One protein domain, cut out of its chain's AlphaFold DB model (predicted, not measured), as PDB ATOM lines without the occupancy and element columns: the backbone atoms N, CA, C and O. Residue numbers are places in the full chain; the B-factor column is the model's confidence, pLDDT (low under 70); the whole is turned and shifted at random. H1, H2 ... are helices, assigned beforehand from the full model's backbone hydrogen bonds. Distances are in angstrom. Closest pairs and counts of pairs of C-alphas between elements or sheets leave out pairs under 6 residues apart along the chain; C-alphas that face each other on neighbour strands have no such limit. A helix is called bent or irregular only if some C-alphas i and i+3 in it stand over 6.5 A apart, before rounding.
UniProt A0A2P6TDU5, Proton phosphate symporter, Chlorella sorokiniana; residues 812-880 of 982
ATOM      1  N   HIS A 812       5.239  12.683  13.401       85.69
ATOM      2  CA  HIS A 812       4.479  12.574  14.643       85.69
ATOM      3  C   HIS A 812       4.307  11.118  15.127       85.69
ATOM      4  O   HIS A 812       4.177  10.894  16.330       85.69
ATOM      5  N   GLU A 813       4.341  10.107  14.249       88.75
ATOM      6  CA  GLU A 813       4.308   8.696  14.677       88.75
ATOM      7  C   GLU A 813       5.606   8.302  15.402       88.75
ATOM      8  O   GLU A 813       5.554   7.621  16.428       88.75
ATOM      9  N   ILE A 814       6.756   8.793  14.925       90.44
ATOM     10  CA  ILE A 814       8.069   8.584  15.555       90.44
ATOM     11  C   ILE A 814       8.144   9.341  16.889       90.44
ATOM     12  O   ILE A 814       8.550   8.768  17.900       90.44
ATOM     13  N   ASP A 815       7.670  10.588  16.927       88.88
ATOM     14  CA  ASP A 815       7.583  11.375  18.162       88.88
ATOM     15  C   ASP A 815       6.587  10.766  19.175       88.88
ATOM     16  O   ASP A 815       6.835  10.785  20.382       88.88
ATOM     17  N   ARG A 816       5.473  10.155  18.734       87.50
ATOM     18  CA  ARG A 816       4.592   9.388  19.639       87.50
ATOM     19  C   ARG A 816       5.310   8.151  20.181       87.50
ATOM     20  O   ARG A 816       5.266   7.932  21.388       87.50
ATOM     21  N   MET A 817       6.012   7.383  19.347       89.44
ATOM     22  CA  MET A 817       6.791   6.227  19.815       89.44
ATOM     23  C   MET A 817       7.871   6.638  20.835       89.44
ATOM     24  O   MET A 817       8.053   5.956  21.844       89.44
ATOM     25  N   ASN A 818       8.534   7.783  20.633       88.94
ATOM     26  CA  ASN A 818       9.487   8.363  21.585       88.94
ATOM     27  C   ASN A 818       8.841   8.716  22.935       88.94
ATOM     28  O   ASN A 818       9.404   8.415  23.982       88.94
ATOM     29  N   ARG A 819       7.629   9.285  22.934       84.38
ATOM     30  CA  ARG A 819       6.891   9.606  24.169       84.38
ATOM     31  C   ARG A 819       6.444   8.358  24.938       84.38
ATOM     32  O   ARG A 819       6.589   8.318  26.157       84.38
ATOM     33  N   TYR A 820       6.026   7.296  24.242       85.12
ATOM     34  CA  TYR A 820       5.802   5.981  24.866       85.12
ATOM     35  C   TYR A 820       7.105   5.378  25.444       85.12
ATOM     36  O   TYR A 820       7.062   4.747  26.497       85.12
ATOM     37  N   LEU A 821       8.269   5.592  24.817       86.25
ATOM     38  CA  LEU A 821       9.575   5.172  25.356       86.25
ATOM     39  C   LEU A 821       9.996   5.979  26.597       86.25
ATOM     40  O   LEU A 821      10.440   5.393  27.580       86.25
ATOM     41  N   LEU A 822       9.824   7.306  26.580       82.31
ATOM     42  CA  LEU A 822      10.134   8.203  27.704       82.31
ATOM     43  C   LEU A 822       9.260   7.939  28.942       82.31
ATOM     44  O   LEU A 822       9.718   8.135  30.067       82.31
ATOM     45  N   ALA A 823       8.026   7.473  28.743       78.19
ATOM     46  CA  ALA A 823       7.111   7.080  29.814       78.19
ATOM     47  C   ALA A 823       7.343   5.652  30.358       78.19
ATOM     48  O   ALA A 823       6.627   5.241  31.268       78.19
ATOM     49  N   ASP A 824       8.304   4.896  29.808       79.62
ATOM     50  CA  ASP A 824       8.502   3.455  30.051       79.62
ATOM     51  C   ASP A 824       7.240   2.618  29.741       79.62
ATOM     52  O   ASP A 824       6.807   1.747  30.491       79.62
ATOM     53  N   GLN A 825       6.597   2.948  28.615       81.44
ATOM     54  CA  GLN A 825       5.326   2.387  28.136       81.44
ATOM     55  C   GLN A 825       5.411   1.826  26.712       81.44
ATOM     56  O   GLN A 825       4.390   1.540  26.093       81.44
ATOM     57  N   TYR A 826       6.615   1.620  26.174       84.94
ATOM     58  CA  TYR A 826       6.817   1.060  24.833       84.94
ATOM     59  C   TYR A 826       6.023  -0.238  24.538       84.94
ATOM     60  O   TYR A 826       5.458  -0.317  23.445       84.94
ATOM     61  N   PRO A 827       5.842  -1.192  25.484       85.56
ATOM     62  CA  PRO A 827       4.977  -2.361  25.281       85.56
ATOM     63  C   PRO A 827       3.494  -2.052  25.009       85.56
ATOM     64  O   PRO A 827       2.758  -2.960  24.624       85.56
ATOM     65  N   ASN A 828       3.053  -0.799  25.174       84.44
ATOM     66  CA  ASN A 828       1.705  -0.298  24.885       84.44
ATOM     67  C   ASN A 828       1.619   0.576  23.613       84.44
ATOM     68  O   ASN A 828       0.522   0.981  23.236       84.44
ATOM     69  N   TYR A 829       2.726   0.841  22.903       88.81
ATOM     70  CA  TYR A 829       2.662   1.486  21.583       88.81
ATOM     71  C   TYR A 829       2.129   0.497  20.530       88.81
ATOM     72  O   TYR A 829       2.499  -0.677  20.537       88.81
ATOM     73  N   ARG A 830       1.246   0.955  19.630       89.38
ATOM     74  CA  ARG A 830       0.573   0.108  18.617       89.38
ATOM     75  C   ARG A 830       0.695   0.615  17.173       89.38
ATOM     76  O   ARG A 830       0.236  -0.063  16.255       89.38
ATOM     77  N   GLY A 831       1.285   1.796  16.985       89.25
ATOM     78  CA  GLY A 831       1.116   2.620  15.787       89.25
ATOM     79  C   GLY A 831       2.073   2.379  14.628       89.25
ATOM     80  O   GLY A 831       2.852   1.428  14.593       89.25
ATOM     81  N   GLU A 832       2.004   3.275  13.643       90.00
ATOM     82  CA  GLU A 832       2.648   3.072  12.345       90.00
ATOM     83  C   GLU A 832       4.178   3.014  12.425       90.00
ATOM     84  O   GLU A 832       4.782   2.330  11.605       90.00
ATOM     85  N   ALA A 833       4.831   3.617  13.425       90.81
ATOM     86  CA  ALA A 833       6.293   3.563  13.544       90.81
ATOM     87  C   ALA A 833       6.863   2.144  13.790       90.81
ATOM     88  O   ALA A 833       8.068   1.947  13.612       90.81
ATOM     89  N   VAL A 834       6.012   1.167  14.153       92.88
ATOM     90  CA  VAL A 834       6.345  -0.272  14.241       92.88
ATOM     91  C   VAL A 834       5.658  -1.140  13.172       92.88
ATOM     92  O   VAL A 834       5.792  -2.361  13.193       92.88
ATOM     93  N   ASN A 835       4.950  -0.549  12.204       93.94
ATOM     94  CA  ASN A 835       4.395  -1.301  11.074       93.94
ATOM     95  C   ASN A 835       5.545  -1.941  10.264       93.94
ATOM     96  O   ASN A 835       6.436  -1.202   9.829       93.94
ATOM     97  N   PRO A 836       5.516  -3.263   9.976       91.94
ATOM     98  CA  PRO A 836       6.531  -3.950   9.176       91.94
ATOM     99  C   PRO A 836       6.974  -3.193   7.919       91.94
ATOM    100  O   PRO A 836       8.163  -3.176   7.608       91.94
ATOM    101  N   ARG A 837       6.046  -2.521   7.221       91.56
ATOM    102  CA  ARG A 837       6.312  -1.708   6.025       91.56
ATOM    103  C   ARG A 837       7.444  -0.699   6.227       91.56
ATOM    104  O   ARG A 837       8.296  -0.590   5.349       91.56
ATOM    105  N   TYR A 838       7.448   0.006   7.356       93.00
ATOM    106  CA  TYR A 838       8.399   1.079   7.661       93.00
ATOM    107  C   TYR A 838       9.578   0.609   8.535       93.00
ATOM    108  O   TYR A 838      10.380   1.429   8.971       93.00
ATOM    109  N   LEU A 839       9.702  -0.699   8.788       93.44
ATOM    110  CA  LEU A 839      10.835  -1.313   9.486       93.44
ATOM    111  C   LEU A 839      11.839  -1.913   8.491       93.44
ATOM    112  O   LEU A 839      11.443  -2.518   7.488       93.44
ATOM    113  N   SER A 840      13.132  -1.794   8.801       95.50
ATOM    114  CA  SER A 840      14.230  -2.471   8.094       95.50
ATOM    115  C   SER A 840      14.173  -3.999   8.241       95.50
ATOM    116  O   SER A 840      13.473  -4.531   9.108       95.50
ATOM    117  N   LEU A 841      14.941  -4.733   7.423       95.00
ATOM    118  CA  LEU A 841      15.038  -6.193   7.549       95.00
ATOM    119  C   LEU A 841      15.566  -6.608   8.933       95.00
ATOM    120  O   LEU A 841      15.047  -7.557   9.521       95.00
ATOM    121  N   TYR A 842      16.530  -5.864   9.483       95.50
ATOM    122  CA  TYR A 842      17.040  -6.083  10.835       95.50
ATOM    123  C   TYR A 842      15.961  -5.896  11.915       95.50
ATOM    124  O   TYR A 842      15.811  -6.752  12.786       95.50
ATOM    125  N   GLU A 843      15.180  -4.814  11.864       94.44
ATOM    126  CA  GLU A 843      14.127  -4.540  12.857       94.44
ATOM    127  C   GLU A 843      13.002  -5.590  12.818       94.44
ATOM    128  O   GLU A 843      12.543  -6.033  13.873       94.44
ATOM    129  N   ARG A 844      12.616  -6.058  11.619       94.88
ATOM    130  CA  ARG A 844      11.671  -7.181  11.440       94.88
ATOM    131  C   ARG A 844      12.238  -8.493  11.993       94.88
ATOM    132  O   ARG A 844      11.545  -9.223  12.694       94.88
ATOM    133  N   TRP A 845      13.515  -8.788  11.735       94.44
ATOM    134  CA  TRP A 845      14.191  -9.964  12.301       94.44
ATOM    135  C   TRP A 845      14.266  -9.909  13.837       94.44
ATOM    136  O   TRP A 845      14.093 -10.925  14.508       94.44
ATOM    137  N   ARG A 846      14.443  -8.712  14.410       93.88
ATOM    138  CA  ARG A 846      14.362  -8.455  15.859       93.88
ATOM    139  C   ARG A 846      12.935  -8.332  16.406       93.88
ATOM    140  O   ARG A 846      12.790  -8.063  17.598       93.88
ATOM    141  N   ARG A 847      11.914  -8.563  15.575       91.69
ATOM    142  CA  ARG A 847      10.484  -8.558  15.914       91.69
ATOM    143  C   ARG A 847       9.981  -7.250  16.530       91.69
ATOM    144  O   ARG A 847       9.114  -7.262  17.400       91.69
ATOM    145  N   TYR A 848      10.490  -6.109  16.056       90.38
ATOM    146  CA  TYR A 848       9.974  -4.785  16.448       90.38
ATOM    147  C   TYR A 848       8.505  -4.588  16.014       90.38
ATOM    148  O   TYR A 848       7.787  -3.789  16.605       90.38
ATOM    149  N   ASP A 849       8.037  -5.368  15.034       90.69
ATOM    150  CA  ASP A 849       6.645  -5.482  14.587       90.69
ATOM    151  C   ASP A 849       5.698  -6.190  15.573       90.69
ATOM    152  O   ASP A 849       4.484  -6.101  15.401       90.69
ATOM    153  N   ALA A 850       6.203  -6.859  16.618       89.56
ATOM    154  CA  ALA A 850       5.400  -7.681  17.541       89.56
ATOM    155  C   ALA A 850       4.350  -6.908  18.371       89.56
ATOM    156  O   ALA A 850       3.610  -7.506  19.150       89.56
ATOM    157  N   HIS A 851       4.298  -5.584  18.233       84.88
ATOM    158  CA  HIS A 851       3.322  -4.708  18.875       84.88
ATOM    159  C   HIS A 851       2.414  -3.969  17.876       84.88
ATOM    160  O   HIS A 851       1.584  -3.170  18.299       84.88
ATOM    161  N   TYR A 852       2.532  -4.201  16.565       91.12
ATOM    162  CA  TYR A 852       1.725  -3.489  15.571       91.12
ATOM    163  C   TYR A 852       0.279  -4.015  15.510       91.12
ATOM    164  O   TYR A 852       0.030  -5.111  15.013       91.12
ATOM    165  N   HIS A 853      -0.684  -3.204  15.964       89.75
ATOM    166  CA  HIS A 853      -2.118  -3.509  15.894       89.75
ATOM    167  C   HIS A 853      -2.904  -2.245  15.492       89.75
ATOM    168  O   HIS A 853      -3.141  -1.386  16.346       89.75
ATOM    169  N   PRO A 854      -3.332  -2.102  14.221       86.38
ATOM    170  CA  PRO A 854      -3.911  -0.850  13.722       86.38
ATOM    171  C   PRO A 854      -5.253  -0.484  14.374       86.38
ATOM    172  O   PRO A 854      -5.510   0.693  14.608       86.38
ATOM    173  N   GLU A 855      -6.087  -1.468  14.716       82.38
ATOM    174  CA  GLU A 855      -7.382  -1.246  15.382       82.38
ATOM    175  C   GLU A 855      -7.199  -0.730  16.818       82.38
ATOM    176  O   GLU A 855      -7.867   0.213  17.240       82.38
ATOM    177  N   ALA A 856      -6.225  -1.282  17.549       82.50
ATOM    178  CA  ALA A 856      -5.859  -0.790  18.873       82.50
ATOM    179  C   ALA A 856      -5.220   0.608  18.798       82.50
ATOM    180  O   ALA A 856      -5.562   1.471  19.599       82.50
ATOM    181  N   ASP A 857      -4.348   0.880  17.817       86.25
ATOM    182  CA  ASP A 857      -3.783   2.225  17.631       86.25
ATOM    183  C   ASP A 857      -4.853   3.272  17.281       86.25
ATOM    184  O   ASP A 857      -4.734   4.419  17.708       86.25
ATOM    185  N   TYR A 858      -5.918   2.890  16.568       83.75
ATOM    186  CA  TYR A 858      -7.071   3.760  16.332       83.75
ATOM    187  C   TYR A 858      -7.794   4.107  17.643       83.75
ATOM    188  O   TYR A 858      -7.958   5.288  17.949       83.75
ATOM    189  N   ALA A 859      -8.120   3.110  18.473       80.19
ATOM    190  CA  ALA A 859      -8.727   3.336  19.788       80.19
ATOM    191  C   ALA A 859      -7.817   4.156  20.731       80.19
ATOM    192  O   ALA A 859      -8.288   5.041  21.448       80.19
ATOM    193  N   HIS A 860      -6.497   3.926  20.694       84.31
ATOM    194  CA  HIS A 860      -5.522   4.746  21.420       84.31
ATOM    195  C   HIS A 860      -5.526   6.193  20.897       84.31
ATOM    196  O   HIS A 860      -5.473   7.123  21.697       84.31
ATOM    197  N   LYS A 861      -5.615   6.406  19.578       82.94
ATOM    198  CA  LYS A 861      -5.672   7.739  18.958       82.94
ATOM    199  C   LYS A 861      -6.934   8.505  19.342       82.94
ATOM    200  O   LYS A 861      -6.805   9.659  19.734       82.94
ATOM    201  N   GLU A 862      -8.117   7.893  19.299       80.31
ATOM    202  CA  GLU A 862      -9.360   8.542  19.751       80.31
ATOM    203  C   GLU A 862      -9.274   8.950  21.228       80.31
ATOM    204  O   GLU A 862      -9.514  10.110  21.571       80.31
ATOM    205  N   LEU A 863      -8.818   8.037  22.095       77.94
ATOM    206  CA  LEU A 863      -8.572   8.323  23.510       77.94
ATOM    207  C   LEU A 863      -7.559   9.470  23.703       77.94
ATOM    208  O   LEU A 863      -7.747  10.337  24.552       77.94
ATOM    209  N   GLN A 864      -6.494   9.526  22.904       77.81
ATOM    210  CA  GLN A 864      -5.445  10.549  23.015       77.81
ATOM    211  C   GLN A 864      -5.801  11.901  22.368       77.81
ATOM    212  O   GLN A 864      -5.104  12.885  22.631       77.81
ATOM    213  N   LEU A 865      -6.883  11.962  21.582       76.19
ATOM    214  CA  LEU A 865      -7.418  13.170  20.936       76.19
ATOM    215  C   LEU A 865      -8.618  13.788  21.676       76.19
ATOM    216  O   LEU A 865      -8.834  14.993  21.560       76.19
ATOM    217  N   HIS A 866      -9.394  13.003  22.431       78.94
ATOM    218  CA  HIS A 866     -10.627  13.464  23.080       78.94
ATOM    219  C   HIS A 866     -10.496  13.550  24.617       78.94
ATOM    220  O   HIS A 866     -10.533  12.517  25.287       78.94
ATOM    221  N   PRO A 867     -10.421  14.760  25.218       72.56
ATOM    222  CA  PRO A 867     -10.235  14.926  26.667       72.56
ATOM    223  C   PRO A 867     -11.295  14.229  27.531       72.56
ATOM    224  O   PRO A 867     -10.956  13.597  28.526       72.56
ATOM    225  N   HIS A 868     -12.563  14.239  27.107       73.75
ATOM    226  CA  HIS A 868     -13.643  13.562  27.833       73.75
ATOM    227  C   HIS A 868     -13.464  12.029  27.884       73.75
ATOM    228  O   HIS A 868     -13.861  11.395  28.860       73.75
ATOM    229  N   LEU A 869     -12.820  11.423  26.874       72.31
ATOM    230  CA  LEU A 869     -12.442  10.006  26.915       72.31
ATOM    231  C   LEU A 869     -11.253   9.773  27.857       72.31
ATOM    232  O   LEU A 869     -11.205   8.737  28.513       72.31
ATOM    233  N   GLN A 870     -10.327  10.731  27.979       73.31
ATOM    234  CA  GLN A 870      -9.197  10.656  28.920       73.31
ATOM    235  C   GLN A 870      -9.691  10.682  30.367       73.31
ATOM    236  O   GLN A 870      -9.271   9.852  31.168       73.31
ATOM    237  N   GLU A 871     -10.632  11.570  30.686       74.50
ATOM    238  CA  GLU A 871     -11.273  11.660  32.003       74.50
ATOM    239  C   GLU A 871     -12.090  10.397  32.332       74.50
ATOM    240  O   GLU A 871     -11.973   9.843  33.430       74.50
ATOM    241  N   ALA A 872     -12.853   9.873  31.365       73.06
ATOM    242  CA  ALA A 872     -13.558   8.597  31.505       73.06
ATOM    243  C   ALA A 872     -12.592   7.410  31.708       73.06
ATOM    244  O   ALA A 872     -12.839   6.542  32.542       73.06
ATOM    245  N   ALA A 873     -11.463   7.380  30.997       71.44
ATOM    246  CA  ALA A 873     -10.451   6.334  31.121       71.44
ATOM    247  C   ALA A 873      -9.662   6.413  32.441       71.44
ATOM    248  O   ALA A 873      -9.469   5.388  33.095       71.44
ATOM    249  N   GLU A 874      -9.233   7.607  32.872       71.50
ATOM    250  CA  GLU A 874      -8.550   7.793  34.162       71.50
ATOM    251  C   GLU A 874      -9.476   7.444  35.344       71.50
ATOM    252  O   GLU A 874      -9.038   6.792  36.298       71.50
ATOM    253  N   SER A 875     -10.766   7.794  35.268       72.75
ATOM    254  CA  SER A 875     -11.748   7.430  36.299       72.75
ATOM    255  C   SER A 875     -12.043   5.924  36.317       72.75
ATOM    256  O   SER A 875     -11.905   5.314  37.379       72.75
ATOM    257  N   LEU A 876     -12.323   5.287  35.171       70.56
ATOM    258  CA  LEU A 876     -12.490   3.825  35.064       70.56
ATOM    259  C   LEU A 876     -11.270   3.059  35.596       70.56
ATOM    260  O   LEU A 876     -11.418   2.097  36.356       70.56
ATOM    261  N   ALA A 877     -10.061   3.504  35.247       68.88
ATOM    262  CA  ALA A 877      -8.835   2.889  35.732       68.88
ATOM    263  C   ALA A 877      -8.654   3.052  37.249       68.88
ATOM    264  O   ALA A 877      -8.255   2.097  37.918       68.88
ATOM    265  N   SER A 878      -8.976   4.221  37.817       70.19
ATOM    266  CA  SER A 878      -8.875   4.436  39.269       70.19
ATOM    267  C   SER A 878      -9.874   3.575  40.054       70.19
ATOM    268  O   SER A 878      -9.479   2.943  41.036       70.19
ATOM    269  N   LEU A 879     -11.115   3.446  39.570       70.12
ATOM    270  CA  LEU A 879     -12.143   2.566  40.139       70.12
ATOM    271  C   LEU A 879     -11.726   1.091  40.095       70.12
ATOM    272  O   LEU A 879     -11.852   0.381  41.090       70.12
ATOM    273  N   SER A 880     -11.167   0.621  38.976       65.69
ATOM    274  CA  SER A 880     -10.692  -0.763  38.880       65.69
ATOM    275  C   SER A 880      -9.482  -1.034  39.787       65.69
ATOM    276  O   SER A 880      -9.396  -2.103  40.390       65.69
TER     277      SER A 880
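What this domain is: This is residues 812 to 880 of the 982 residues of the protein "Proton phosphate symporter" of Chlorella sorokiniana (UniProt A0A2P6TDU5). A loose string of five helices runs along a rod-like outline, with H4 and H5 meeting at their ends in an L-shaped corner at one end and the short helices H2 and H3 toward the other. H1 is set off to one side, and the long link after it, residues 823 to 840, passes through the middle of the model on its way to H2. Residues 864 to 869 and 874 to 880 stick out at the H5 end. The printed part has 69 residues with five named helices, H1 to H5 in that order, and no named strand: the class is all helix. It is only just loose, close to compact, with a radius of gyration of the C-alphas of 13.6 A, and it spans 42 by 19 by 19 A.

How they stand to each other: The longest helix is H5, residues 867 to 880. It touches H4, residues 854 to 865, only at the corner by their tight link; the closest C-alphas are those of Leu 863 and Leu 869, 5.4 A apart. H4 touches with residues 862 to 864 alone, H5 with residues 869 to 870 alone. Their lines are about perpendicular, at 74 degrees. H3, residues 848 to 851, and H4 are apart, though a tight link joins them. H3 is irregular: its C-alphas 848 and 851 are 7.1 A apart. H2, residues 841 to 845, and H3 are close but not clearly touching; the closest C-alphas are those of Glu 843 and Asp 849, 7.7 A apart. H1, residues 812 to 822, touches no helix and is apart from H2, H3, H4 and H5. In H1, H2, H4 and H5 every O i to N i+4 pair is within hydrogen-bond range; H3 is too short for such a pair, and its one O i to N i+3 pair is not within range.

Where its parts are: H5 is 19.9 A from first to last C-alpha and ends at C-alpha 880, (-10.692, -0.763, 38.880). H4 is 16.2 A long and begins at C-alpha 854, (-3.911, -0.850, 13.722). H1 is 14.9 A long, from C-alpha 812 at (4.479, 12.574, 14.643). H2 has 5 residues and H3 has 4.

The domain as a whole: The two C-alphas farthest apart are those of Leu 841 and Leu 879, 43.3 A. The printed part has no cut. The link from H1 to H2, 18 residues, is long; those from H2 to H3, H3 to H4 and H4 to H5 are tight. Mean pLDDT of the printed part is 84.2, with residues 877 and 880 under 70; the mean of H5 is 71.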